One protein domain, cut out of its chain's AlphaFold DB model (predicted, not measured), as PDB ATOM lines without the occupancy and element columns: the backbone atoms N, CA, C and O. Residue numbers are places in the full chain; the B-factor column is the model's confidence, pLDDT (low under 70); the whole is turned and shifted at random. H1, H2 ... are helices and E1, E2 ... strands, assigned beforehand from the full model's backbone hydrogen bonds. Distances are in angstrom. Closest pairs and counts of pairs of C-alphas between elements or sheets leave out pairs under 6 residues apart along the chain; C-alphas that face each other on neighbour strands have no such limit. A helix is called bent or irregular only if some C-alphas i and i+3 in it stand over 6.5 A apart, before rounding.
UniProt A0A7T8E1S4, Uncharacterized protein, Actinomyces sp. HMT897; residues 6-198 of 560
ATOM      1  N   VAL A   6      -5.737 -43.937  34.458       89.62
ATOM      2  CA  VAL A   6      -6.651 -44.769  33.644       89.62
ATOM      3  C   VAL A   6      -7.835 -45.214  34.501       89.62
ATOM      4  O   VAL A   6      -8.983 -45.065  34.099       89.62
ATOM      5  N   ALA A   7      -7.572 -45.705  35.716       91.44
ATOM      6  CA  ALA A   7      -8.623 -46.125  36.644       91.44
ATOM      7  C   ALA A   7      -9.500 -44.940  37.098       91.44
ATOM      8  O   ALA A   7     -10.723 -45.053  37.134       91.44
ATOM      9  N   ARG A   8      -8.886 -43.775  37.361       91.12
ATOM     10  CA  ARG A   8      -9.581 -42.506  37.634       91.12
ATOM     11  C   ARG A   8     -10.473 -42.089  36.475       91.12
ATOM     12  O   ARG A   8     -11.631 -41.761  36.703       91.12
ATOM     13  N   HIS A   9      -9.941 -42.069  35.255       90.00
ATOM     14  CA  HIS A   9     -10.683 -41.627  34.081       90.00
ATOM     15  C   HIS A   9     -11.845 -42.587  33.801       90.00
ATOM     16  O   HIS A   9     -12.971 -42.128  33.686       90.00
ATOM     17  N   ALA A  10     -11.619 -43.905  33.854       93.56
ATOM     18  CA  ALA A  10     -12.680 -44.905  33.705       93.56
ATOM     19  C   ALA A  10     -13.780 -44.760  34.773       93.56
ATOM     20  O   ALA A  10     -14.955 -44.917  34.466       93.56
ATOM     21  N   ALA A  11     -13.424 -44.409  36.012       93.56
ATOM     22  CA  ALA A  11     -14.386 -44.183  37.092       93.56
ATOM     23  C   ALA A  11     -15.138 -42.844  37.005       93.56
ATOM     24  O   ALA A  11     -16.240 -42.721  37.542       93.56
ATOM     25  N   ILE A  12     -14.553 -41.829  36.365       87.62
ATOM     26  CA  ILE A  12     -15.252 -40.585  36.013       87.62
ATOM     27  C   ILE A  12     -16.231 -40.866  34.872       87.62
ATOM     28  O   ILE A  12     -17.394 -40.490  34.975       87.62
ATOM     29  N   GLU A  13     -15.769 -41.580  33.850       91.94
ATOM     30  CA  GLU A  13     -16.506 -41.929  32.639       91.94
ATOM     31  C   GLU A  13     -17.700 -42.847  32.935       91.94
ATOM     32  O   GLU A  13     -18.837 -42.508  32.635       91.94
ATOM     33  N   MET A  14     -17.489 -43.955  33.652       93.81
ATOM     34  CA  MET A  14     -18.575 -44.849  34.070       93.81
ATOM     35  C   MET A  14     -19.609 -44.121  34.941       93.81
ATOM     36  O   MET A  14     -20.807 -44.370  34.822       93.81
ATOM     37  N   ARG A  15     -19.169 -43.193  35.807       89.31
ATOM     38  CA  ARG A  15     -20.098 -42.355  36.576       89.31
ATOM     39  C   ARG A  15     -20.884 -41.417  35.664       89.31
ATOM     40  O   ARG A  15     -22.074 -41.247  35.904       89.31
ATOM     41  N   TYR A  16     -20.235 -40.788  34.686       86.25
ATOM     42  CA  TYR A  16     -20.898 -39.930  33.708       86.25
ATOM     43  C   TYR A  16     -21.981 -40.723  32.970       86.25
ATOM     44  O   TYR A  16     -23.146 -40.359  33.077       86.25
ATOM     45  N   LEU A  17     -21.634 -41.868  32.382       86.62
ATOM     46  CA  LEU A  17     -22.581 -42.746  31.691       86.62
ATOM     47  C   LEU A  17     -23.773 -43.168  32.568       86.62
ATOM     48  O   LEU A  17     -24.891 -43.177  32.083       86.62
ATOM     49  N   CYS A  18     -23.564 -43.463  33.857       82.81
ATOM     50  CA  CYS A  18     -24.633 -43.915  34.766       82.81
ATOM     51  C   CYS A  18     -25.325 -42.792  35.572       82.81
ATOM     52  O   CYS A  18     -25.975 -43.087  36.575       82.81
ATOM     53  N   THR A  19     -25.088 -41.507  35.261       73.06
ATOM     54  CA  THR A  19     -25.738 -40.364  35.953       73.06
ATOM     55  C   THR A  19     -25.968 -39.122  35.083       73.06
ATOM     56  O   THR A  19     -26.420 -38.092  35.595       73.06
ATOM     57  N   THR A  20     -25.597 -39.159  33.804       74.38
ATOM     58  CA  THR A  20     -25.806 -38.046  32.877       74.38
ATOM     59  C   THR A  20     -27.248 -38.005  32.400       74.38
ATOM     60  O   THR A  20     -27.876 -39.038  32.235       74.38
ATOM     61  N   THR A  21     -27.750 -36.802  32.134       66.56
ATOM     62  CA  THR A  21     -29.020 -36.579  31.426       66.56
ATOM     63  C   THR A  21     -28.781 -35.996  30.029       66.56
ATOM     64  O   THR A  21     -29.710 -35.501  29.385       66.56
ATOM     65  N   ASP A  22     -27.523 -35.952  29.576       66.50
ATOM     66  CA  ASP A  22     -27.175 -35.495  28.233       66.50
ATOM     67  C   ASP A  22     -27.835 -36.422  27.205       66.50
ATOM     68  O   ASP A  22     -27.830 -37.638  27.361       66.50
ATOM     69  N   HIS A  23     -28.428 -35.843  26.160       70.56
ATOM     70  CA  HIS A  23     -29.118 -36.576  25.088       70.56
ATOM     71  C   HIS A  23     -30.262 -37.523  25.518       70.56
ATOM     72  O   HIS A  23     -30.716 -38.307  24.692       70.56
ATOM     73  N   GLY A  24     -30.771 -37.395  26.749       60.03
ATOM     74  CA  GLY A  24     -31.804 -38.275  27.318       60.03
ATOM     75  C   GLY A  24     -31.294 -39.166  28.454       60.03
ATOM     76  O   GLY A  24     -32.108 -39.716  29.181       60.03
ATOM     77  N   GLY A  25     -29.974 -39.224  28.653       69.75
ATOM     78  CA  GLY A  25     -29.309 -40.159  29.556       69.75
ATOM     79  C   GLY A  25     -28.713 -41.343  28.800       69.75
ATOM     80  O   GLY A  25     -28.559 -41.296  27.576       69.75
ATOM     81  N   VAL A  26     -28.345 -42.394  29.533       73.88
ATOM     82  CA  VAL A  26     -27.930 -43.674  28.942       73.88
ATOM     83  C   VAL A  26     -28.830 -44.770  29.491       73.88
ATOM     84  O   VAL A  26     -28.821 -45.014  30.696       73.88
ATOM     85  N   GLY A  27     -29.590 -45.426  28.617       69.06
ATOM     86  CA  GLY A  27     -30.483 -46.521  28.996       69.06
ATOM     87  C   GLY A  27     -29.749 -47.849  29.198       69.06
ATOM     88  O   GLY A  27     -28.613 -48.037  28.741       69.06
ATOM     89  N   TYR A  28     -30.405 -48.809  29.853       72.75
ATOM     90  CA  TYR A  28     -29.956 -50.203  29.819       72.75
ATOM     91  C   TYR A  28     -30.436 -50.888  28.532       72.75
ATOM     92  O   TYR A  28     -31.604 -50.772  28.195       72.75
ATOM     93  N   SER A  29     -29.576 -51.641  27.839       64.69
ATOM     94  CA  SER A  29     -29.969 -52.511  26.714       64.69
ATOM     95  C   SER A  29     -28.947 -53.623  26.478       64.69
ATOM     96  O   SER A  29     -27.748 -53.341  26.419       64.69
ATOM     97  N   GLN A  30     -29.381 -54.874  26.245       61.19
ATOM     98  CA  GLN A  30     -28.476 -55.919  25.730       61.19
ATOM     99  C   GLN A  30     -28.436 -55.975  24.195       61.19
ATOM    100  O   GLN A  30     -27.374 -56.215  23.626       61.19
ATOM    101  N   THR A  31     -29.538 -55.740  23.479       58.06
ATOM    102  CA  THR A  31     -29.552 -55.771  21.997       58.06
ATOM    103  C   THR A  31     -28.800 -54.607  21.379       58.06
ATOM    104  O   THR A  31     -28.137 -54.772  20.355       58.06
ATOM    105  N   ARG A  32     -28.871 -53.440  22.016       64.38
ATOM    106  CA  ARG A  32     -28.178 -52.218  21.621       64.38
ATOM    107  C   ARG A  32     -27.088 -51.840  22.614       64.38
ATOM    108  O   ARG A  32     -26.610 -50.719  22.595       64.38
ATOM    109  N   ARG A  33     -26.577 -52.809  23.383       77.88
ATOM    110  CA  ARG A  33     -25.419 -52.667  24.287       77.88
ATOM    111  C   ARG A  33     -24.215 -51.933  23.681       77.88
ATOM    112  O   ARG A  33     -23.403 -51.379  24.414       77.88
ATOM    113  N   GLU A  34     -24.042 -51.987  22.361       74.44
ATOM    114  CA  GLU A  34     -22.945 -51.332  21.639       74.44
ATOM    115  C   GLU A  34     -23.295 -49.911  21.146       74.44
ATOM    116  O   GLU A  34     -22.419 -49.238  20.608       74.44
ATOM    117  N   SER A  35     -24.527 -49.413  21.327       75.25
ATOM    118  CA  SER A  35     -24.943 -48.080  20.865       75.25
ATOM    119  C   SER A  35     -24.205 -46.971  21.616       75.25
ATOM    120  O   SER A  35     -23.734 -46.038  20.965       75.25
ATOM    121  N   VAL A  36     -23.922 -47.145  22.916       79.38
ATOM    122  CA  VAL A  36     -22.999 -46.280  23.681       79.38
ATOM    123  C   VAL A  36     -21.636 -46.094  22.998       79.38
ATOM    124  O   VAL A  36     -21.066 -45.010  23.052       79.38
ATOM    125  N   TRP A  37     -21.121 -47.095  22.272       76.94
ATOM    126  CA  TRP A  37     -19.861 -46.958  21.531       76.94
ATOM    127  C   TRP A  37     -19.981 -46.027  20.317       76.94
ATOM    128  O   TRP A  37     -19.041 -45.311  19.982       76.94
ATOM    129  N   GLY A  38     -21.131 -46.046  19.637       71.81
ATOM    130  CA  GLY A  38     -21.425 -45.145  18.519       71.81
ATOM    131  C   GLY A  38     -21.882 -43.751  18.954       71.81
ATOM    132  O   GLY A  38     -21.813 -42.818  18.155       71.81
ATOM    133  N   ALA A  39     -22.344 -43.620  20.199       76.88
ATOM    134  CA  ALA A  39     -22.851 -42.390  20.790       76.88
ATOM    135  C   ALA A  39     -21.809 -41.616  21.614       76.88
ATOM    136  O   ALA A  39     -22.086 -40.482  21.992       76.88
ATOM    137  N   LEU A  40     -20.622 -42.180  21.866       77.50
ATOM    138  CA  LEU A  40     -19.502 -41.495  22.513       77.50
ATOM    139  C   LEU A  40     -18.506 -40.921  21.498       77.50
ATOM    140  O   LEU A  40     -18.104 -41.589  20.542       77.50
ATOM    141  N   ASP A  41     -18.045 -39.693  21.739       77.06
ATOM    142  CA  ASP A  41     -16.832 -39.180  21.102       77.06
ATOM    143  C   ASP A  41     -15.552 -39.745  21.749       77.06
ATOM    144  O   ASP A  41     -15.568 -40.376  22.805       77.06
ATOM    145  N   TRP A  42     -14.402 -39.515  21.106       78.31
ATOM    146  CA  TRP A  42     -13.105 -40.011  21.592       78.31
ATOM    147  C   TRP A  42     -12.693 -39.473  22.972       78.31
ATOM    148  O   TRP A  42     -11.800 -40.053  23.585       78.31
ATOM    149  N   ALA A  43     -13.342 -38.407  23.452       73.19
ATOM    150  CA  ALA A  43     -13.093 -37.783  24.743       73.19
ATOM    151  C   ALA A  43     -14.137 -38.174  25.813       73.19
ATOM    152  O   ALA A  43     -14.190 -37.516  26.851       73.19
ATOM    153  N   GLY A  44     -14.965 -39.204  25.571       76.25
ATOM    154  CA  GLY A  44     -15.905 -39.753  26.560       76.25
ATOM    155  C   GLY A  44     -17.250 -39.038  26.662       76.25
ATOM    156  O   GLY A  44     -17.933 -39.119  27.674       76.25
ATOM    157  N   ASN A  45     -17.651 -38.285  25.640       79.62
ATOM    158  CA  ASN A  45     -18.850 -37.454  25.744       79.62
ATOM    159  C   ASN A  45     -19.948 -37.963  24.830       79.62
ATOM    160  O   ASN A  45     -19.687 -38.277  23.665       79.62
ATOM    161  N   LEU A  46     -21.179 -37.987  25.341       76.25
ATOM    162  CA  LEU A  46     -22.335 -38.315  24.523       76.25
ATOM    163  C   LEU A  46     -22.506 -37.262  23.422       76.25
ATOM    164  O   LEU A  46     -22.439 -36.057  23.666       76.25
ATOM    165  N   VAL A  47     -22.723 -37.747  22.203       79.88
ATOM    166  CA  VAL A  47     -23.068 -36.957  21.010       79.88
ATOM    167  C   VAL A  47     -24.451 -37.325  20.458       79.88
ATOM    168  O   VAL A  47     -24.885 -36.792  19.436       79.88
ATOM    169  N   GLY A  48     -25.156 -38.232  21.133       71.38
ATOM    170  CA  GLY A  48     -26.504 -38.695  20.821       71.38
ATOM    171  C   GLY A  48     -27.042 -39.610  21.930       71.38
ATOM    172  O   GLY A  48     -26.303 -39.894  22.874       71.38
ATOM    173  N   PRO A  49     -28.309 -40.057  21.826       70.38
ATOM    174  CA  PRO A  49     -28.873 -41.067  22.718       70.38
ATOM    175  C   PRO A  49     -28.035 -42.349  22.698       70.38
ATOM    176  O   PRO A  49     -27.460 -42.705  21.663       70.38
ATOM    177  N   ALA A  50     -27.961 -43.027  23.839       73.44
ATOM    178  CA  ALA A  50     -27.096 -44.178  24.047       73.44
ATOM    179  C   ALA A  50     -27.766 -45.216  24.948       73.44
ATOM    180  O   ALA A  50     -28.446 -44.865  25.907       73.44
ATOM    181  N   GLU A  51     -27.483 -46.491  24.701       76.81
ATOM    182  CA  GLU A  51     -27.832 -47.589  25.596       76.81
ATOM    183  C   GLU A  51     -26.611 -48.500  25.812       76.81
ATOM    184  O   GLU A  51     -25.701 -48.599  24.978       76.81
ATOM    185  N   MET A  52     -26.575 -49.173  26.961       80.56
ATOM    186  CA  MET A  52     -25.483 -50.060  27.360       80.56
ATOM    187  C   MET A  52     -25.972 -51.199  28.260       80.56
ATOM    188  O   MET A  52     -26.951 -51.046  28.973       80.56
ATOM    189  N   ASP A  53     -25.257 -52.324  28.308       81.88
ATOM    190  CA  ASP A  53     -25.388 -53.271  29.421       81.88
ATOM    191  C   ASP A  53     -24.247 -53.069  30.425       81.88
ATOM    192  O   ASP A  53     -23.263 -52.380  30.138       81.88
ATOM    193  N   CYS A  54     -24.343 -53.704  31.597       86.81
ATOM    194  CA  CYS A  54     -23.304 -53.675  32.633       86.81
ATOM    195  C   CYS A  54     -21.869 -53.819  32.085       86.81
ATOM    196  O   CYS A  54     -20.947 -53.120  32.506       86.81
ATOM    197  N   SER A  55     -21.676 -54.714  31.119       87.56
ATOM    198  CA  SER A  55     -20.377 -55.057  30.553       87.56
ATOM    199  C   SER A  55     -19.938 -54.174  29.385       87.56
ATOM    200  O   SER A  55     -18.733 -53.957  29.241       87.56
ATOM    201  N   SER A  56     -20.857 -53.643  28.578       86.88
ATOM    202  CA  SER A  56     -20.518 -52.682  27.526       86.88
ATOM    203  C   SER A  56     -20.272 -51.281  28.088       86.88
ATOM    204  O   SER A  56     -19.350 -50.616  27.623       86.88
ATOM    205  N   ALA A  57     -20.967 -50.897  29.165       90.19
ATOM    206  CA  ALA A  57     -20.680 -49.710  29.972       90.19
ATOM    207  C   ALA A  57     -19.211 -49.685  30.429       90.19
ATOM    208  O   ALA A  57     -18.455 -48.750  30.157       90.19
ATOM    209  N   VAL A  58     -18.765 -50.786  31.044       93.81
ATOM    210  CA  VAL A  58     -17.370 -50.978  31.469       93.81
ATOM    211  C   VAL A  58     -16.414 -51.013  30.273       93.81
ATOM    212  O   VAL A  58     -15.326 -50.442  30.347       93.81
ATOM    213  N   ALA A  59     -16.786 -51.663  29.165       90.62
ATOM    214  CA  ALA A  59     -15.938 -51.728  27.976       90.62
ATOM    215  C   ALA A  59     -15.712 -50.343  27.341       90.62
ATOM    216  O   ALA A  59     -14.572 -50.020  26.997       90.62
ATOM    217  N   ALA A  60     -16.758 -49.517  27.254       88.94
ATOM    218  CA  ALA A  60     -16.689 -48.139  26.786       88.94
ATOM    219  C   ALA A  60     -15.825 -47.284  27.726       88.94
ATOM    220  O   ALA A  60     -14.790 -46.764  27.299       88.94
ATOM    221  N   ALA A  61     -16.162 -47.244  29.020       92.69
ATOM    222  CA  ALA A  61     -15.481 -46.402  30.002       92.69
ATOM    223  C   ALA A  61     -13.973 -46.685  30.115       92.69
ATOM    224  O   ALA A  61     -13.151 -45.769  30.189       92.69
ATOM    225  N   VAL A  62     -13.577 -47.964  30.076       92.44
ATOM    226  CA  VAL A  62     -12.159 -48.355  30.097       92.44
ATOM    227  C   VAL A  62     -11.459 -48.032  28.772       92.44
ATOM    228  O   VAL A  62     -10.284 -47.667  28.779       92.44
ATOM    229  N   SER A  63     -12.151 -48.133  27.635       89.94
ATOM    230  CA  SER A  63     -11.563 -47.852  26.318       89.94
ATOM    231  C   SER A  63     -11.325 -46.356  26.086       89.94
ATOM    232  O   SER A  63     -10.250 -45.999  25.597       89.94
ATOM    233  N   ILE A  64     -12.255 -45.493  26.509       87.88
ATOM    234  CA  ILE A  64     -12.073 -44.031  26.553       87.88
ATOM    235  C   ILE A  64     -10.899 -43.669  27.470       87.88
ATOM    236  O   ILE A  64      -9.947 -43.019  27.039       87.88
ATOM    237  N   ALA A  65     -10.883 -44.189  28.701       89.69
ATOM    238  CA  ALA A  65      -9.794 -43.940  29.644       89.69
ATOM    239  C   ALA A  65      -8.415 -44.347  29.098       89.69
ATOM    240  O   ALA A  65      -7.428 -43.636  29.280       89.69
ATOM    241  N   VAL A  66      -8.332 -45.481  28.397       86.31
ATOM    242  CA  VAL A  66      -7.109 -45.929  27.720       86.31
ATOM    243  C   VAL A  66      -6.717 -45.004  26.561       86.31
ATOM    244  O   VAL A  66      -5.519 -44.796  26.354       86.31
ATOM    245  N   HIS A  67      -7.680 -44.467  25.803       84.56
ATOM    246  CA  HIS A  67      -7.412 -43.511  24.725       84.56
ATOM    247  C   HIS A  67      -6.760 -42.235  25.266       84.56
ATOM    248  O   HIS A  67      -5.651 -41.888  24.854       84.56
ATOM    249  N   GLU A  68      -7.432 -41.600  26.226       83.94
ATOM    250  CA  GLU A  68      -7.055 -40.311  26.806       83.94
ATOM    251  C   GLU A  68      -5.760 -40.393  27.623       83.94
ATOM    252  O   GLU A  68      -4.868 -39.552  27.499       83.94
ATOM    253  N   VAL A  69      -5.614 -41.436  28.446       83.38
ATOM    254  CA  VAL A  69      -4.521 -41.530  29.428       83.38
ATOM    255  C   VAL A  69      -3.312 -42.314  28.909       83.38
ATOM    256  O   VAL A  69      -2.213 -42.168  29.448       83.38
ATOM    257  N   VAL A  70      -3.446 -43.134  27.859       83.00
ATOM    258  CA  VAL A  70      -2.328 -43.929  27.309       83.00
ATOM    259  C   VAL A  70      -2.219 -43.779  25.780       83.00
ATOM    260  O   VAL A  70      -2.358 -44.759  25.031       83.00
ATOM    261  N   PRO A  71      -1.918 -42.561  25.281       75.81
ATOM    262  CA  PRO A  71      -1.896 -42.263  23.853       75.81
ATOM    263  C   PRO A  71      -0.986 -43.217  23.069       75.81
ATOM    264  O   PRO A  71       0.160 -43.493  23.434       75.81
ATOM    265  N   GLY A  72      -1.514 -43.740  21.960       74.12
ATOM    266  CA  GLY A  72      -0.830 -44.712  21.104       74.12
ATOM    267  C   GLY A  72      -0.878 -46.170  21.584       74.12
ATOM    268  O   GLY A  72      -0.355 -47.033  20.883       74.12
ATOM    269  N   ARG A  73      -1.511 -46.479  22.727       79.50
ATOM    270  CA  ARG A  73      -1.710 -47.863  23.217       79.50
ATOM    271  C   ARG A  73      -3.147 -48.376  23.104       79.50
ATOM    272  O   ARG A  73      -3.392 -49.534  23.430       79.50
ATOM    273  N   TYR A  74      -4.067 -47.563  22.579       78.00
ATOM    274  CA  TYR A  74      -5.478 -47.919  22.393       78.00
ATOM    275  C   TYR A  74      -5.679 -49.292  21.726       78.00
ATOM    276  O   TYR A  74      -6.370 -50.147  22.269       78.00
ATOM    277  N   ALA A  75      -4.995 -49.565  20.608       74.25
ATOM    278  CA  ALA A  75      -5.108 -50.843  19.896       74.25
ATOM    279  C   ALA A  75      -4.756 -52.078  20.757       74.25
ATOM    280  O   ALA A  75      -5.326 -53.145  20.536       74.25
ATOM    281  N   ASP A  76      -3.873 -51.927  21.749       76.69
ATOM    282  CA  ASP A  76      -3.429 -53.013  22.631       76.69
ATOM    283  C   ASP A  76      -4.311 -53.169  23.883       76.69
ATOM    284  O   ASP A  76      -4.421 -54.267  24.427       76.69
ATOM    285  N   LEU A  77      -4.866 -52.057  24.385       83.56
ATOM    286  CA  LEU A  77      -5.430 -51.957  25.737       83.56
ATOM    287  C   LEU A  77      -6.940 -51.672  25.782       83.56
ATOM    288  O   LEU A  77      -7.541 -51.904  26.828       83.56
ATOM    289  N   HIS A  78      -7.566 -51.227  24.684       84.00
ATOM    290  CA  HIS A  78      -9.025 -51.064  24.617       84.00
ATOM    291  C   HIS A  78      -9.740 -52.392  24.880       84.00
ATOM    292  O   HIS A  78      -9.261 -53.463  24.491       84.00
ATOM    293  N   VAL A  79     -10.907 -52.324  25.506       86.75
ATOM    294  CA  VAL A  79     -11.770 -53.475  25.772       86.75
ATOM    295  C   VAL A  79     -12.738 -53.607  24.591       86.75
ATOM    296  O   VAL A  79     -13.519 -52.691  24.364       86.75
ATOM    297  N   PRO A  80     -12.698 -54.697  23.799       80.44
ATOM    298  CA  PRO A  80     -13.577 -54.835  22.636       80.44
ATOM    299  C   PRO A  80     -15.057 -54.866  23.044       80.44
ATOM    300  O   PRO A  80     -15.377 -55.440  24.084       80.44
ATOM    301  N   MET A  81     -15.961 -54.308  22.237       73.94
ATOM    302  CA  MET A  81     -17.377 -54.171  22.625       73.94
ATOM    303  C   MET A  81     -18.141 -55.502  22.705       73.94
ATOM    304  O   MET A  81     -19.002 -55.643  23.570       73.94
ATOM    305  N   ASP A  82     -17.699 -56.549  21.993       76.56
ATOM    306  CA  ASP A  82     -18.177 -57.939  22.150       76.56
ATOM    307  C   ASP A  82     -17.742 -58.597  23.491       76.56
ATOM    308  O   ASP A  82     -17.791 -59.821  23.682       76.56
ATOM    309  N   THR A  83     -17.270 -57.785  24.443       79.62
ATOM    310  CA  THR A  83     -17.031 -58.180  25.829       79.62
ATOM    311  C   THR A  83     -18.349 -58.216  26.591       79.62
ATOM    312  O   THR A  83     -19.034 -57.203  26.703       79.62
ATOM    313  N   TRP A  84     -18.667 -59.371  27.168       77.31
ATOM    314  CA  TRP A  84     -19.816 -59.595  28.045       77.31
ATOM    315  C   TRP A  84     -19.359 -60.321  29.317       77.31
ATOM    316  O   TRP A  84     -18.254 -60.871  29.356       77.31
ATOM    317  N   THR A  85     -20.172 -60.335  30.376       73.62
ATOM    318  CA  THR A  85     -19.749 -60.770  31.729       73.62
ATOM    319  C   THR A  85     -19.017 -62.123  31.772       73.62
ATOM    320  O   THR A  85     -17.988 -62.241  32.438       73.62
ATOM    321  N   GLY A  86     -19.446 -63.124  30.994       73.56
ATOM    322  CA  GLY A  86     -18.809 -64.447  30.924       73.56
ATOM    323  C   GLY A  86     -17.491 -64.531  30.136       73.56
ATOM    324  O   GLY A  86     -16.789 -65.534  30.252       73.56
ATOM    325  N   ASN A  87     -17.110 -63.505  29.362       80.25
ATOM    326  CA  ASN A  87     -15.793 -63.415  28.710       80.25
ATOM    327  C   ASN A  87     -14.929 -62.237  29.222       80.25
ATOM    328  O   ASN A  87     -13.764 -62.111  28.834       80.25
ATOM    329  N   MET A  88     -15.470 -61.405  30.117       85.31
ATOM    330  CA  MET A  88     -14.861 -60.159  30.578       85.31
ATOM    331  C   MET A  88     -13.568 -60.356  31.383       85.31
ATOM    332  O   MET A  88     -12.567 -59.705  31.082       85.31
ATOM    333  N   ILE A  89     -13.543 -61.281  32.350       84.56
ATOM    334  CA  ILE A  89     -12.367 -61.537  33.208       84.56
ATOM    335  C   ILE A  89     -11.083 -61.810  32.388       84.56
ATOM    336  O   ILE A  89     -10.105 -61.071  32.550       84.56
ATOM    337  N   PRO A  90     -11.032 -62.799  31.466       84.50
ATOM    338  CA  PRO A  90      -9.823 -63.052  30.677       84.50
ATOM    339  C   PRO A  90      -9.477 -61.910  29.703       84.50
ATOM    340  O   PRO A  90      -8.308 -61.719  29.369       84.50
ATOM    341  N   ARG A  91     -10.463 -61.119  29.256       86.12
ATOM    342  CA  ARG A  91     -10.226 -59.974  28.360       86.12
ATOM    343  C   ARG A  91      -9.595 -58.788  29.080       86.12
ATOM    344  O   ARG A  91      -8.645 -58.213  28.547       86.12
ATOM    345  N   LEU A  92     -10.090 -58.449  30.268       87.06
ATOM    346  CA  LEU A  92      -9.551 -57.376  31.102       87.06
ATOM    347  C   LEU A  92      -8.171 -57.743  31.657       87.06
ATOM    348  O   LEU A  92      -7.249 -56.930  31.598       87.06
ATOM    349  N   THR A  93      -7.977 -58.979  32.126       86.81
ATOM    350  CA  THR A  93      -6.672 -59.401  32.671       86.81
ATOM    351  C   THR A  93      -5.555 -59.387  31.623       86.81
ATOM    352  O   THR A  93      -4.436 -58.968  31.918       86.81
ATOM    353  N   ALA A  94      -5.863 -59.691  30.357       82.81
ATOM    354  CA  ALA A  94      -4.934 -59.515  29.236       82.81
ATOM    355  C   ALA A  94      -4.541 -58.042  28.951       82.81
ATOM    356  O   ALA A  94      -3.596 -57.800  28.202       82.81
ATOM    357  N   ARG A  95      -5.251 -57.066  29.535       85.69
ATOM    358  CA  ARG A  95      -5.123 -55.614  29.291       85.69
ATOM    359  C   ARG A  95      -4.671 -54.829  30.528       85.69
ATOM    360  O   ARG A  95      -4.832 -53.618  30.591       85.69
ATOM    361  N   GLY A  96      -4.076 -55.509  31.510       85.25
ATOM    362  CA  GLY A  96      -3.487 -54.874  32.695       85.25
ATOM    363  C   GLY A  96      -4.396 -54.816  33.924       85.25
ATOM    364  O   GLY A  96      -4.012 -54.217  34.927       85.25
ATOM    365  N   TRP A  97      -5.566 -55.452  33.896       89.88
ATOM    366  CA  TRP A  97      -6.345 -55.685  35.111       89.88
ATOM    367  C   TRP A  97      -5.790 -56.887  35.882       89.88
ATOM    368  O   TRP A  97      -5.370 -57.877  35.290       89.88
ATOM    369  N   ALA A  98      -5.786 -56.805  37.206       90.38
ATOM    370  CA  ALA A  98      -5.423 -57.899  38.092       90.38
ATOM    371  C   ALA A  98      -6.648 -58.308  38.907       90.38
ATOM    372  O   ALA A  98      -7.335 -57.444  39.454       90.38
ATOM    373  N   ASP A  99      -6.903 -59.610  39.004       89.06
ATOM    374  CA  ASP A  99      -7.865 -60.133  39.969       89.06
ATOM    375  C   ASP A  99      -7.272 -60.024  41.376       89.06
ATOM    376  O   ASP A  99      -6.157 -60.486  41.637       89.06
ATOM    377  N   ILE A 100      -8.003 -59.350  42.258       85.25
ATOM    378  CA  ILE A 100      -7.670 -59.173  43.671       85.25
ATOM    379  C   ILE A 100      -8.665 -59.902  44.589       85.25
ATOM    380  O   ILE A 100      -8.518 -59.824  45.809       85.25
ATOM    381  N   GLY A 101      -9.629 -60.647  44.033       69.56
ATOM    382  CA  GLY A 101     -10.634 -61.415  44.777       69.56
ATOM    383  C   GLY A 101     -10.053 -62.537  45.647       69.56
ATOM    384  O   GLY A 101     -10.574 -62.805  46.722       69.56
ATOM    385  N   ASP A 102      -8.914 -63.122  45.271       61.38
ATOM    386  CA  ASP A 102      -8.197 -64.090  46.122       61.38
ATOM    387  C   ASP A 102      -7.401 -63.421  47.268       61.38
ATOM    388  O   ASP A 102      -6.812 -64.107  48.105       61.38
ATOM    389  N   SER A 103      -7.332 -62.082  47.302       49.28
ATOM    390  CA  SER A 103      -6.467 -61.325  48.224       49.28
ATOM    391  C   SER A 103      -7.198 -60.542  49.318       49.28
ATOM    392  O   SER A 103      -6.536 -60.037  50.223       49.28
ATOM    393  N   TRP A 104      -8.531 -60.440  49.265       63.38
ATOM    394  CA  TRP A 104      -9.328 -59.761  50.293       63.38
ATOM    395  C   TRP A 104      -9.748 -60.701  51.431       63.38
ATOM    396  O   TRP A 104     -10.056 -61.873  51.214       63.38
ATOM    397  N   THR A 105      -9.750 -60.196  52.668       46.41
ATOM    398  CA  THR A 105     -10.103 -60.998  53.861       46.41
ATOM    399  C   THR A 105     -11.306 -60.468  54.649       46.41
ATOM    400  O   THR A 105     -11.678 -61.045  55.671       46.41
ATOM    401  N   GLY A 106     -11.936 -59.389  54.172       54.56
ATOM    402  CA  GLY A 106     -13.107 -58.752  54.777       54.56
ATOM    403  C   GLY A 106     -14.179 -58.389  53.747       54.56
ATOM    404  O   GLY A 106     -14.172 -58.892  52.629       54.56
ATOM    405  N   SER A 107     -15.102 -57.499  54.123       62.12
ATOM    406  CA  SER A 107     -16.175 -57.007  53.239       62.12
ATOM    407  C   SER A 107     -15.696 -56.049  52.145       62.12
ATOM    408  O   SER A 107     -16.464 -55.724  51.255       62.12
ATOM    409  N   VAL A 108     -14.450 -55.582  52.200       69.50
ATOM    410  CA  VAL A 108     -13.813 -54.746  51.174       69.50
ATOM    411  C   VAL A 108     -12.373 -55.225  50.958       69.50
ATOM    412  O   VAL A 108     -11.841 -55.928  51.826       69.50
ATOM    413  N   PRO A 109     -11.712 -54.870  49.838       76.81
ATOM    414  CA  PRO A 109     -10.315 -55.225  49.624       76.81
ATOM    415  C   PRO A 109      -9.399 -54.702  50.734       76.81
ATOM    416  O   PRO A 109      -9.651 -53.646  51.311       76.81
ATOM    417  N   ASP A 110      -8.292 -55.395  51.001       76.00
ATOM    418  CA  ASP A 110      -7.299 -54.946  51.978       76.00
ATOM    419  C   ASP A 110      -6.735 -53.560  51.574       76.00
ATOM    420  O   ASP A 110      -6.075 -53.395  50.542       76.00
ATOM    421  N   GLY A 111      -7.013 -52.538  52.396       79.44
ATOM    422  CA  GLY A 111      -6.719 -51.130  52.089       79.44
ATOM    423  C   GLY A 111      -7.818 -50.389  51.310       79.44
ATOM    424  O   GLY A 111      -7.544 -49.312  50.778       79.44
ATOM    425  N   GLY A 112      -9.022 -50.961  51.255       85.06
ATOM    426  CA  GLY A 112     -10.221 -50.427  50.620       85.06
ATOM    427  C   GLY A 112     -10.288 -50.654  49.108       85.06
ATOM    428  O   GLY A 112      -9.312 -51.037  48.444       85.06
ATOM    429  N   PHE A 113     -11.465 -50.376  48.551       90.62
ATOM    430  CA  PHE A 113     -11.648 -50.176  47.118       90.62
ATOM    431  C   PHE A 113     -10.838 -48.972  46.616       90.62
ATOM    432  O   PHE A 113     -10.325 -48.149  47.380       90.62
ATOM    433  N   ARG A 114     -10.721 -48.862  45.297       92.69
ATOM    434  CA  ARG A 114     -10.173 -47.714  44.576       92.69
ATOM    435  C   ARG A 114     -11.124 -47.339  43.443       92.69
ATOM    436  O   ARG A 114     -11.817 -48.221  42.936       92.69
ATOM    437  N   PRO A 115     -11.136 -46.068  43.012       92.38
ATOM    438  CA  PRO A 115     -11.844 -45.678  41.805       92.38
ATOM    439  C   PRO A 115     -11.398 -46.544  40.629       92.38
ATOM    440  O   PRO A 115     -10.198 -46.725  40.405       92.38
ATOM    441  N   GLY A 116     -12.374 -47.103  39.926       93.69
ATOM    442  CA  GLY A 116     -12.172 -47.980  38.785       93.69
ATOM    443  C   GLY A 116     -12.101 -49.462  39.139       93.69
ATOM    444  O   GLY A 116     -12.072 -50.265  38.219       93.69
ATOM    445  N   ASP A 117     -12.093 -49.869  40.416       95.19
ATOM    446  CA  ASP A 117     -12.217 -51.295  40.753       95.19
ATOM    447  C   ASP A 117     -13.553 -51.850  40.233       95.19
ATOM    448  O   ASP A 117     -14.606 -51.245  40.434       95.19
ATOM    449  N   LEU A 118     -13.519 -53.014  39.588       94.81
ATOM    450  CA  LEU A 118     -14.691 -53.688  39.032       94.81
ATOM    451  C   LEU A 118     -15.095 -54.855  39.924       94.81
ATOM    452  O   LEU A 118     -14.267 -55.723  40.202       94.81
ATOM    453  N   LEU A 119     -16.364 -54.919  40.314       92.19
ATOM    454  CA  LEU A 119     -16.951 -56.046  41.032       92.19
ATOM    455  C   LEU A 119     -17.804 -56.853  40.056       92.19
ATOM    456  O   LEU A 119     -18.632 -56.277  39.356       92.19
ATOM    457  N   LEU A 120     -17.608 -58.171  39.994       87.12
ATOM    458  CA  LEU A 120     -18.319 -59.046  39.060       87.12
ATOM    459  C   LEU A 120     -19.031 -60.189  39.784       87.12
ATOM    460  O   LEU A 120     -18.550 -60.695  40.799       87.12
ATOM    461  N   VAL A 121     -20.140 -60.634  39.199       74.69
ATOM    462  CA  VAL A 121     -20.783 -61.929  39.451       74.69
ATOM    463  C   VAL A 121     -20.660 -62.727  38.154       74.69
ATOM    464  O   VAL A 121     -21.180 -62.293  37.129       74.69
ATOM    465  N   ALA A 122     -19.936 -63.849  38.159       59.97
ATOM    466  CA  ALA A 122     -19.564 -64.559  36.932       59.97
ATOM    467  C   ALA A 122     -20.234 -65.947  36.787       59.97
ATOM    468  O   ALA A 122     -19.989 -66.817  37.627       59.97
ATOM    469  N   PRO A 123     -20.978 -66.219  35.691       53.31
ATOM    470  CA  PRO A 123     -21.595 -65.252  34.773       53.31
ATOM    471  C   PRO A 123     -22.787 -64.550  35.450       53.31
ATOM    472  O   PRO A 123     -23.452 -65.150  36.292       53.31
ATOM    473  N   GLY A 124     -23.073 -63.299  35.087       66.56
ATOM    474  CA  GLY A 124     -24.114 -62.522  35.768       66.56
ATOM    475  C   GLY A 124     -24.030 -61.022  35.511       66.56
ATOM    476  O   GLY A 124     -24.679 -60.528  34.598       66.56
ATOM    477  N   HIS A 125     -23.229 -60.306  36.302       84.50
ATOM    478  CA  HIS A 125     -23.239 -58.836  36.385       84.50
ATOM    479  C   HIS A 125     -21.837 -58.240  36.553       84.50
ATOM    480  O   HIS A 125     -20.914 -58.939  36.981       84.50
ATOM    481  N   VAL A 126     -21.688 -56.942  36.282       90.81
ATOM    482  CA  VAL A 126     -20.514 -56.145  36.666       90.81
ATOM    483  C   VAL A 126     -20.908 -54.718  37.067       90.81
ATOM    484  O   VAL A 126     -21.745 -54.091  36.428       90.81
ATOM    485  N   ALA A 127     -20.261 -54.192  38.106       93.75
ATOM    486  CA  ALA A 127     -20.349 -52.795  38.528       93.75
ATOM    487  C   ALA A 127     -18.943 -52.213  38.755       93.75
ATOM    488  O   ALA A 127     -17.995 -52.960  39.014       93.75
ATOM    489  N   MET A 128     -18.793 -50.888  38.685       97.31
ATOM    490  CA  MET A 128     -17.515 -50.195  38.909       97.31
ATOM    491  C   MET A 128     -17.583 -49.292  40.141       97.31
ATOM    492  O   MET A 128     -18.519 -48.512  40.286       97.31
ATOM    493  N   ALA A 129     -16.567 -49.326  41.000       96.25
ATOM    494  CA  ALA A 129     -16.417 -48.375  42.094       96.25
ATOM    495  C   ALA A 129     -16.065 -46.975  41.551       96.25
ATOM    496  O   ALA A 129     -15.022 -46.784  40.920       96.25
ATOM    497  N   VAL A 130     -16.913 -45.983  41.825       94.69
ATOM    498  CA  VAL A 130     -16.798 -44.609  41.315       94.69
ATOM    499  C   VAL A 130     -16.781 -43.554  42.422       94.69
ATOM    500  O   VAL A 130     -17.046 -43.817  43.595       94.69
ATOM    501  N   TYR A 131     -16.455 -42.327  42.023       88.12
ATOM    502  CA  TYR A 131     -16.434 -41.153  42.888       88.12
ATOM    503  C   TYR A 131     -17.829 -40.723  43.355       88.12
ATOM    504  O   TYR A 131     -18.841 -41.014  42.720       88.12
ATOM    505  N   GLU A 132     -17.871 -39.967  44.449       76.56
ATOM    506  CA  GLU A 132     -19.101 -39.467  45.072       76.56
ATOM    507  C   GLU A 132     -19.737 -38.315  44.280       76.56
ATOM    508  O   GLU A 132     -20.958 -38.160  44.294       76.56
ATOM    509  N   ALA A 133     -18.931 -37.546  43.540       69.75
ATOM    510  CA  ALA A 133     -19.364 -36.430  42.707       69.75
ATOM    511  C   ALA A 133     -18.603 -36.359  41.355       69.75
ATOM    512  O   ALA A 133     -17.491 -36.894  41.238       69.75
ATOM    513  N   PRO A 134     -19.179 -35.686  40.331       71.19
ATOM    514  CA  PRO A 134     -18.556 -35.496  39.015       71.19
ATOM    515  C   PRO A 134     -17.155 -34.864  39.059       71.19
ATOM    516  O   PRO A 134     -16.786 -34.182  40.016       71.19
ATOM    517  N   GLY A 135     -16.359 -35.091  38.009       70.56
ATOM    518  CA  GLY A 135     -14.961 -34.630  37.929       70.56
ATOM    519  C   GLY A 135     -13.979 -35.418  38.810       70.56
ATOM    520  O   GLY A 135     -12.813 -35.042  38.946       70.56
ATOM    521  N   GLY A 136     -14.439 -36.515  39.413       74.25
ATOM    522  CA  GLY A 136     -13.638 -37.410  40.238       74.25
ATOM    523  C   GLY A 136     -13.370 -36.853  41.634       74.25
ATOM    524  O   GLY A 136     -12.209 -36.733  42.045       74.25
ATOM    525  N   VAL A 137     -14.443 -36.451  42.323       75.94
ATOM    526  CA  VAL A 137     -14.417 -35.788  43.634       75.94
ATOM    527  C   VAL A 137     -15.115 -36.658  44.679       75.94
ATOM    528  O   VAL A 137     -16.256 -37.064  44.484       75.94
ATOM    529  N   GLY A 138     -14.443 -36.891  45.811       77.06
ATOM    530  CA  GLY A 138     -14.947 -37.719  46.913       77.06
ATOM    531  C   GLY A 138     -14.888 -39.215  46.595       77.06
ATOM    532  O   GLY A 138     -15.238 -39.643  45.501       77.06
ATOM    533  N   PHE A 139     -14.404 -40.018  47.536       87.00
ATOM    534  CA  PHE A 139     -14.380 -41.474  47.426       87.00
ATOM    535  C   PHE A 139     -14.227 -42.070  48.823       87.00
ATOM    536  O   PHE A 139     -13.348 -41.645  49.576       87.00
ATOM    537  N   THR A 140     -15.055 -43.057  49.149       87.88
ATOM    538  CA  THR A 140     -15.044 -43.743  50.444       87.88
ATOM    539  C   THR A 140     -14.563 -45.183  50.213       87.88
ATOM    540  O   THR A 140     -15.338 -45.984  49.705       87.88
ATOM    541  N   PRO A 141     -13.302 -45.542  50.530       87.38
ATOM    542  CA  PRO A 141     -12.735 -46.849  50.170       87.38
ATOM    543  C   PRO A 141     -13.438 -48.060  50.792       87.38
ATOM    544  O   PRO A 141     -13.406 -49.141  50.209       87.38
ATOM    545  N   ASP A 142     -14.067 -47.879  51.953       82.31
ATOM    546  CA  ASP A 142     -14.759 -48.949  52.684       82.31
ATOM    547  C   ASP A 142     -16.251 -49.071  52.308       82.31
ATOM    548  O   ASP A 142     -16.910 -50.029  52.705       82.31
ATOM    549  N   ASP A 143     -16.784 -48.105  51.552       82.88
ATOM    550  CA  ASP A 143     -18.172 -48.066  51.071       82.88
ATOM    551  C   ASP A 143     -18.309 -47.099  49.870       82.88
ATOM    552  O   ASP A 143     -18.852 -45.992  50.002       82.88
ATOM    553  N   PRO A 144     -17.732 -47.434  48.700       90.94
ATOM    554  CA  PRO A 144     -17.776 -46.563  47.529       90.94
ATOM    555  C   PRO A 144     -19.189 -46.496  46.943       90.94
ATOM    556  O   PRO A 144     -20.052 -47.313  47.257       90.94
ATOM    557  N   LEU A 145     -19.427 -45.547  46.036       88.50
ATOM    558  CA  LEU A 145     -20.542 -45.704  45.104       88.50
ATOM    559  C   LEU A 145     -20.143 -46.722  44.035       88.50
ATOM    560  O   LEU A 145     -19.024 -46.678  43.527       88.50
ATOM    561  N   LEU A 146     -21.062 -47.608  43.682       93.44
ATOM    562  CA  LEU A 146     -20.982 -48.461  42.511       93.44
ATOM    563  C   LEU A 146     -21.799 -47.815  41.394       93.44
ATOM    564  O   LEU A 146     -22.993 -47.593  41.579       93.44
ATOM    565  N   ALA A 147     -21.158 -47.504  40.268       90.69
ATOM    566  CA  ALA A 147     -21.839 -47.200  39.017       90.69
ATOM    567  C   ALA A 147     -22.113 -48.501  38.269       90.69
ATOM    568  O   ALA A 147     -21.227 -49.356  38.142       90.69
ATOM    569  N   GLU A 148     -23.333 -48.642  37.775       87.06
ATOM    570  CA  GLU A 148     -23.787 -49.841  37.094       87.06
ATOM    571  C   GLU A 148     -24.910 -49.545  36.105       87.06
ATOM    572  O   GLU A 148     -25.700 -48.628  36.307       87.06
ATOM    573  N   ALA A 149     -24.977 -50.390  35.078       79.56
ATOM    574  CA  ALA A 149     -26.125 -50.575  34.207       79.56
ATOM    575  C   ALA A 149     -26.763 -51.919  34.595       79.56
ATOM    576  O   ALA A 149     -26.225 -52.975  34.251       79.56
ATOM    577  N   GLN A 150     -27.842 -51.896  35.375       63.72
ATOM    578  CA  GLN A 150     -28.657 -53.074  35.668       63.72
ATOM    579  C   GLN A 150     -29.814 -53.165  34.682       63.72
ATOM    580  O   GLN A 150     -30.288 -52.151  34.179       63.72
ATOM    581  N   ILE A 151     -30.277 -54.398  34.459       53.44
ATOM    582  CA  ILE A 151     -31.614 -54.604  33.914       53.44
ATOM    583  C   ILE A 151     -32.606 -53.862  34.813       53.44
ATOM    584  O   ILE A 151     -32.426 -53.821  36.037       53.44
ATOM    585  N   ASP A 152     -33.573 -53.213  34.190       39.56
ATOM    586  CA  ASP A 152     -34.508 -52.327  34.860       39.56
ATOM    587  C   ASP A 152     -35.432 -53.086  35.823       39.56
ATOM    588  O   ASP A 152     -35.397 -54.318  35.938       39.56
ATOM    589  N   ALA A 153     -36.277 -52.350  36.550       33.00
ATOM    590  CA  ALA A 153     -37.323 -52.996  37.336       33.00
ATOM    591  C   ALA A 153     -38.228 -53.864  36.431       33.00
ATOM    592  O   ALA A 153     -38.575 -54.978  36.834       33.00
ATOM    593  N   ALA A 154     -38.487 -53.416  35.194       33.84
ATOM    594  CA  ALA A 154     -39.316 -54.098  34.197       33.84
ATOM    595  C   ALA A 154     -38.661 -55.293  33.482       33.84
ATOM    596  O   ALA A 154     -39.244 -55.856  32.562       33.84
ATOM    597  N   CYS A 155     -37.501 -55.763  33.953       33.53
ATOM    598  CA  CYS A 155     -36.835 -56.979  33.482       33.53
ATOM    599  C   CYS A 155     -36.648 -57.080  31.954       33.53
ATOM    600  O   CYS A 155     -36.527 -58.202  31.442       33.53
ATOM    601  N   ASP A 156     -36.578 -55.964  31.225       35.97
ATOM    602  CA  ASP A 156     -36.406 -56.025  29.778       35.97
ATOM    603  C   ASP A 156     -34.947 -56.355  29.421       35.97
ATOM    604  O   ASP A 156     -33.996 -55.611  29.670       35.97
ATOM    605  N   VAL A 157     -34.760 -57.518  28.799       31.92
ATOM    606  CA  VAL A 157     -33.464 -57.973  28.281       31.92
ATOM    607  C   VAL A 157     -32.978 -57.069  27.137       31.92
ATOM    608  O   VAL A 157     -31.779 -57.023  26.863       31.92
ATOM    609  N   LEU A 158     -33.872 -56.352  26.466       32.75
ATOM    610  CA  LEU A 158     -33.604 -55.545  25.283       32.75
ATOM    611  C   LEU A 158     -33.373 -54.067  25.596       32.75
ATOM    612  O   LEU A 158     -32.660 -53.427  24.826       32.75
ATOM    613  N   GLY A 159     -33.870 -53.564  26.723       34.53
ATOM    614  CA  GLY A 159     -34.000 -52.131  26.956       34.53
ATOM    615  C   GLY A 159     -35.191 -51.571  26.187       34.53
ATOM    616  O   GLY A 159     -35.323 -51.840  24.990       34.53
ATOM    617  N   SER A 160     -36.018 -50.772  26.872       32.91
ATOM    618  CA  SER A 160     -37.226 -50.152  26.316       32.91
ATOM    619  C   SER A 160     -36.990 -49.609  24.906       32.91
ATOM    620  O   SER A 160     -35.983 -48.933  24.713       32.91
ATOM    621  N   ASP A 161     -37.919 -49.854  23.971       34.03
ATOM    622  CA  ASP A 161     -37.891 -49.503  22.532       34.03
ATOM    623  C   ASP A 161     -37.421 -48.048  22.219       34.03
ATOM    624  O   ASP A 161     -38.195 -47.164  21.843       34.03
ATOM    625  N   GLY A 162     -36.118 -47.787  22.348       35.44
ATOM    626  CA  GLY A 162     -35.510 -46.453  22.314       35.44
ATOM    627  C   GLY A 162     -35.192 -45.979  20.900       35.44
ATOM    628  O   GLY A 162     -34.033 -45.736  20.570       35.44
ATOM    629  N   ASP A 163     -36.178 -45.937  20.001       34.03
ATOM    630  CA  ASP A 163     -35.981 -45.521  18.595       34.03
ATOM    631  C   ASP A 163     -36.544 -44.121  18.271       34.03
ATOM    632  O   ASP A 163     -36.745 -43.781  17.102       34.03
ATOM    633  N   ASP A 164     -36.783 -43.280  19.287       40.53
ATOM    634  CA  ASP A 164     -37.247 -41.892  19.117       40.53
ATOM    635  C   ASP A 164     -36.345 -40.804  19.745       40.53
ATOM    636  O   ASP A 164     -36.517 -39.620  19.430       40.53
ATOM    637  N   GLY A 165     -35.346 -41.178  20.557       38.28
ATOM    638  CA  GLY A 165     -34.482 -40.230  21.272       38.28
ATOM    639  C   GLY A 165     -35.212 -39.482  22.392       38.28
ATOM    640  O   GLY A 165     -34.966 -38.290  22.610       38.28
ATOM    641  N   SER A 166     -36.158 -40.158  23.042       36.47
ATOM    642  CA  SER A 166     -36.907 -39.658  24.183       36.47
ATOM    643  C   SER A 166     -36.025 -39.498  25.438       36.47
ATOM    644  O   SER A 166     -35.039 -40.199  25.634       36.47
ATOM    645  N   PRO A 167     -36.355 -38.551  26.333       35.47
ATOM    646  CA  PRO A 167     -35.825 -38.499  27.692       35.47
ATOM    647  C   PRO A 167     -36.693 -39.340  28.658       35.47
ATOM    648  O   PRO A 167     -37.100 -38.832  29.705       35.47
ATOM    649  N   ALA A 168     -37.061 -40.570  28.276       37.53
ATOM    650  CA  ALA A 168     -37.870 -41.494  29.094       37.53
ATOM    651  C   ALA A 168     -37.137 -42.807  29.433       37.53
ATOM    652  O   ALA A 168     -37.637 -43.602  30.223       37.53
ATOM    653  N   ASP A 169     -35.962 -42.981  28.839       42.34
ATOM    654  CA  ASP A 169     -35.184 -44.211  28.690       42.34
ATOM    655  C   ASP A 169     -34.197 -44.406  29.873       42.34
ATOM    656  O   ASP A 169     -33.453 -45.383  29.951       42.34
ATOM    657  N   ASP A 170     -34.203 -43.438  30.794       48.62
ATOM    658  CA  ASP A 170     -33.518 -43.395  32.085       48.62
ATOM    659  C   ASP A 170     -34.560 -42.976  33.140       48.62
ATOM    660  O   ASP A 170     -34.919 -41.798  33.263       48.62
ATOM    661  N   THR A 171     -35.088 -43.941  33.901       44.19
ATOM    662  CA  THR A 171     -35.985 -43.662  35.038       44.19
ATOM    663  C   THR A 171     -35.203 -43.344  36.321       44.19
ATOM    664  O   THR A 171     -35.792 -43.097  37.381       44.19
ATOM    665  N   GLY A 172     -33.867 -43.310  36.236       47.22
ATOM    666  CA  GLY A 172     -32.927 -43.177  37.342       47.22
ATOM    667  C   GLY A 172     -32.615 -44.495  38.056       47.22
ATOM    668  O   GLY A 172     -32.055 -44.459  39.158       47.22
ATOM    669  N   TRP A 173     -32.999 -45.646  37.486       47.94
ATOM    670  CA  TRP A 173     -32.864 -46.969  38.114       47.94
ATOM    671  C   TRP A 173     -32.015 -47.962  37.322       47.94
ATOM    672  O   TRP A 173     -31.360 -48.811  37.937       47.94
ATOM    673  N   GLU A 174     -32.031 -47.840  35.999       58.53
ATOM    674  CA  GLU A 174     -31.421 -48.720  35.005       58.53
ATOM    675  C   GLU A 174     -29.917 -48.503  34.972       58.53
ATOM    676  O   GLU A 174     -29.127 -49.412  35.239       58.53
ATOM    677  N   THR A 175     -29.514 -47.255  34.741       71.31
ATOM    678  CA  THR A 175     -28.139 -46.818  34.923       71.31
ATOM    679  C   THR A 175     -28.099 -45.893  36.130       71.31
ATOM    680  O   THR A 175     -28.845 -44.925  36.245       71.31
ATOM    681  N   ARG A 176     -27.318 -46.283  37.140       71.88
ATOM    682  CA  ARG A 176     -27.387 -45.639  38.456       71.88
ATOM    683  C   ARG A 176     -26.065 -45.650  39.194       71.88
ATOM    684  O   ARG A 176     -25.127 -46.374  38.857       71.88
ATOM    685  N   VAL A 177     -26.043 -44.895  40.293       82.50
ATOM    686  CA  VAL A 177     -25.042 -45.022  41.353       82.50
ATOM    687  C   VAL A 177     -25.697 -45.397  42.680       82.50
ATOM    688  O   VAL A 177     -26.555 -44.677  43.186       82.50
ATOM    689  N   VAL A 178     -25.259 -46.503  43.279       79.62
ATOM    690  CA  VAL A 178     -25.743 -47.009  44.578       79.62
ATOM    691  C   VAL A 178     -24.561 -47.221  45.526       79.62
ATOM    692  O   VAL A 178     -23.448 -47.469  45.069       79.62
ATOM    693  N   ARG A 179     -24.738 -47.088  46.846       84.25
ATOM    694  CA  ARG A 179     -23.652 -47.399  47.796       84.25
ATOM    695  C   ARG A 179     -23.326 -48.884  47.754       84.25
ATOM    696  O   ARG A 179     -24.222 -49.716  47.638       84.25
ATOM    697  N   TYR A 180     -22.046 -49.211  47.892       79.94
ATOM    698  CA  TYR A 180     -21.581 -50.587  47.998       79.94
ATOM    699  C   TYR A 180     -22.322 -51.328  49.118       79.94
ATOM    700  O   TYR A 180     -22.781 -52.443  48.888       79.94
ATOM    701  N   SER A 181     -22.494 -50.695  50.280       68.69
ATOM    702  CA  SER A 181     -23.199 -51.239  51.445       68.69
ATOM    703  C   SER A 181     -24.702 -51.477  51.237       68.69
ATOM    704  O   SER A 181     -25.230 -52.401  51.854       68.69
ATOM    705  N   ASP A 182     -25.348 -50.715  50.348       60.09
ATOM    706  CA  ASP A 182     -26.781 -50.803  50.002       60.09
ATOM    707  C   ASP A 182     -27.051 -51.681  48.754       60.09
ATOM    708  O   ASP A 182     -28.191 -51.861  48.324       60.09
ATOM    709  N   HIS A 183     -26.004 -52.216  48.116       66.56
ATOM    710  CA  HIS A 183     -26.133 -52.943  46.854       66.56
ATOM    711  C   HIS A 183     -26.624 -54.402  47.071       66.56
ATOM    712  O   HIS A 183     -26.017 -55.141  47.855       66.56
ATOM    713  N   PRO A 184     -27.621 -54.926  46.318       54.06
ATOM    714  CA  PRO A 184     -28.162 -56.288  46.497       54.06
ATOM    715  C   PRO A 184     -27.133 -57.437  46.451       54.06
ATOM    716  O   PRO A 184     -27.164 -58.350  47.284       54.06
ATOM    717  N   TYR A 185     -26.162 -57.395  45.529       58.69
ATOM    718  CA  TYR A 185     -25.044 -58.358  45.495       58.69
ATOM    719  C   TYR A 185     -24.023 -58.186  46.632       58.69
ATOM    720  O   TYR A 185     -23.299 -59.133  46.924       58.69
ATOM    721  N   THR A 186     -24.002 -57.048  47.332       64.06
ATOM    722  CA  THR A 186     -23.251 -56.896  48.587       64.06
ATOM    723  C   THR A 186     -24.032 -57.502  49.748       64.06
ATOM    724  O   THR A 186     -23.477 -58.324  50.474       64.06
ATOM    725  N   HIS A 187     -25.331 -57.204  49.872       47.34
ATOM    726  CA  HIS A 187     -26.200 -57.803  50.896       47.34
ATOM    727  C   HIS A 187     -26.234 -59.341  50.833       47.34
ATOM    728  O   HIS A 187     -26.197 -60.003  51.865       47.34
ATOM    729  N   SER A 188     -26.257 -59.914  49.625       44.03
ATOM    730  CA  SER A 188     -26.176 -61.369  49.393       44.03
ATOM    731  C   SER A 188     -24.738 -61.915  49.297       44.03
ATOM    732  O   SER A 188     -24.543 -63.117  49.118       44.03
ATOM    733  N   ALA A 189     -23.725 -61.045  49.399       55.62
ATOM    734  CA  ALA A 189     -22.303 -61.328  49.172       55.62
ATOM    735  C   ALA A 189     -22.010 -62.118  47.872       55.62
ATOM    736  O   ALA A 189     -21.100 -62.949  47.814       55.62
ATOM    737  N   SER A 190     -22.804 -61.885  46.826       59.50
ATOM    738  CA  SER A 190     -22.784 -62.638  45.564       59.50
ATOM    739  C   SER A 190     -21.628 -62.269  44.631       59.50
ATOM    740  O   SER A 190     -21.365 -63.013  43.689       59.50
ATOM    741  N   TRP A 191     -20.918 -61.165  44.893       72.00
ATOM    742  CA  TRP A 191     -19.704 -60.781  44.165       72.00
ATOM    743  C   TRP A 191     -18.671 -61.922  44.168       72.00
ATOM    744  O   TRP A 191     -18.193 -62.340  45.222       72.00
ATOM    745  N   SER A 192     -18.325 -62.427  42.982       75.00
ATOM    746  CA  SER A 192     -17.392 -63.544  42.788       75.00
ATOM    747  C   SER A 192     -15.960 -63.095  42.513       75.00
ATOM    748  O   SER A 192     -15.029 -63.876  42.689       75.00
ATOM    749  N   THR A 193     -15.776 -61.868  42.022       86.00
ATOM    750  CA  THR A 193     -14.490 -61.387  41.500       86.00
ATOM    751  C   THR A 193     -14.365 -59.882  41.705       86.00
ATOM    752  O   THR A 193     -15.341 -59.154  41.525       86.00
ATOM    753  N   CYS A 194     -13.158 -59.410  42.028       90.44
ATOM    754  CA  CYS A 194     -12.835 -57.987  42.067       90.44
ATOM    755  C   CYS A 194     -11.603 -57.737  41.189       90.44
ATOM    756  O   CYS A 194     -10.518 -58.220  41.505       90.44
ATOM    757  N   LEU A 195     -11.746 -56.987  40.094       92.31
ATOM    758  CA  LEU A 195     -10.637 -56.637  39.204       92.31
ATOM    759  C   LEU A 195     -10.162 -55.210  39.486       92.31
ATOM    760  O   LEU A 195     -10.961 -54.282  39.548       92.31
ATOM    761  N   ARG A 196      -8.847 -55.018  39.587       93.25
ATOM    762  CA  ARG A 196      -8.202 -53.715  39.793       93.25
ATOM    763  C   ARG A 196      -7.231 -53.423  38.657       93.25
ATOM    764  O   ARG A 196      -6.406 -54.274  38.322       93.25
ATOM    765  N   TYR A 197      -7.277 -52.226  38.074       92.62
ATOM    766  CA  TYR A 197      -6.316 -51.859  37.034       92.62
ATOM    767  C   TYR A 197      -4.907 -51.677  37.622       92.62
ATOM    768  O   TYR A 197      -4.692 -50.980  38.615       92.62
ATOM    769  N   THR A 198      -3.937 -52.336  36.991       89.88
ATOM    770  CA  THR A 198      -2.505 -52.339  37.342       89.88
ATOM    771  C   THR A 198      -1.607 -52.078  36.126       89.88
ATOM    772  O   THR A 198      -0.383 -52.175  36.218       89.88
TER     773      THR A 198
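What this domain is: This is residues 6 to 198 of the 560 residues of an uncharacterized protein of Actinomyces sp. HMT897 (UniProt A0A7T8E1S4). A strongly twisted wall of six strands is covered on one face by three helices, H1, H3 and H5, while a small two-strand sheet, E1 and E2, sits with H2 near the ends of E6 and E7. Long loops, residues 100 to 117 and 150 to 174, hold the two C-alphas farthest apart. The 193 printed residues run H1 E1 H2 E2 H3 H4 H5 E3 E4 E5 E6 E7 H6 E8; the class is mixed, with under half in named elements. The large sheet is antiparallel, in order E3 E8 E4 E5 E6 E7. The whole is compact, with a radius of gyration of the C-alphas of 15.2 A and spans of 48 by 40 by 32 A.

How they stand to each other: Start at H1, residues 6 to 17; it touches H3, residues 54 to 69, closest at C-alphas 10 and 61, 4.9 A, at a steep tilt of 50 degrees, opposite ways. Next, E1, residues 26 to 28, H2, residues 35 to 39, and E2, residues 50 to 52, form a strand-helix-strand unit, two parallel neighbour strands with a helix between; N 27 and O 50 are 3.0 A apart. The hub, H3, touches H2 (C-alphas 37 and 60, 6.3 A), H4, residues 74 to 77 (C-alphas 67 and 74, 5.3 A), and, only just and only at their ends with 3 pairs within 8 A, H5, residues 85 to 93 (C-alphas 55 and 85, 5.9 A). In the large sheet, E3, residues 97 to 99, pairs with E8, residues 193 to 197, by N 98 and O 196, 2.8 A; E8 pairs with E4, residues 118 to 121, by N 118 and O 195, 2.9 A. E4, E5, residues 125 to 130, E6, residues 145 to 149, and E7, residues 175 to 179, form a meander of hairpins, each strand antiparallel to the one before, with N 119 and O 127 at 2.9 A, N 128 and O 147 at 2.9 A, and N 146 and O 178 at 2.8 A. H1, H3 and H5 lie on the same face, giving two layers, at heights over the sheet of 8.4, 9.4 and 8.3 A. H6, residues 184 to 187, only grazes the sheet. Each O i to N i+4 pair is within hydrogen-bond range in H1 and H2, 11 of 12 in H3 and 3 of 5 in H5; H4 and H6 are too short for one.

Where its parts are: Find C-alpha 6 at (-6.651, -44.769, 33.644), where H1 begins its 16.2 A. H3 spans 22.6 A from C-alpha 54 at (-23.304, -53.675, 32.633). H5 spans 13.2 A and is irregular: C-alphas 86 and 89 are 7.4 A apart. E5 spans 16.4 A, and E8 13.3 A to C-alpha 197 at (-6.316, -51.859, 37.034).

The domain as a whole: The C-alphas of Thr 105 and Asp 164 are farthest apart, 48.1 A. The printed part has no cut; the links E3 to E4, E5 to E6 and E6 to E7 are long. Mean pLDDT of the printed part is 74.2; 56 residues are under 70, among them 101 to 108, 150 to 174 and 181 to 190.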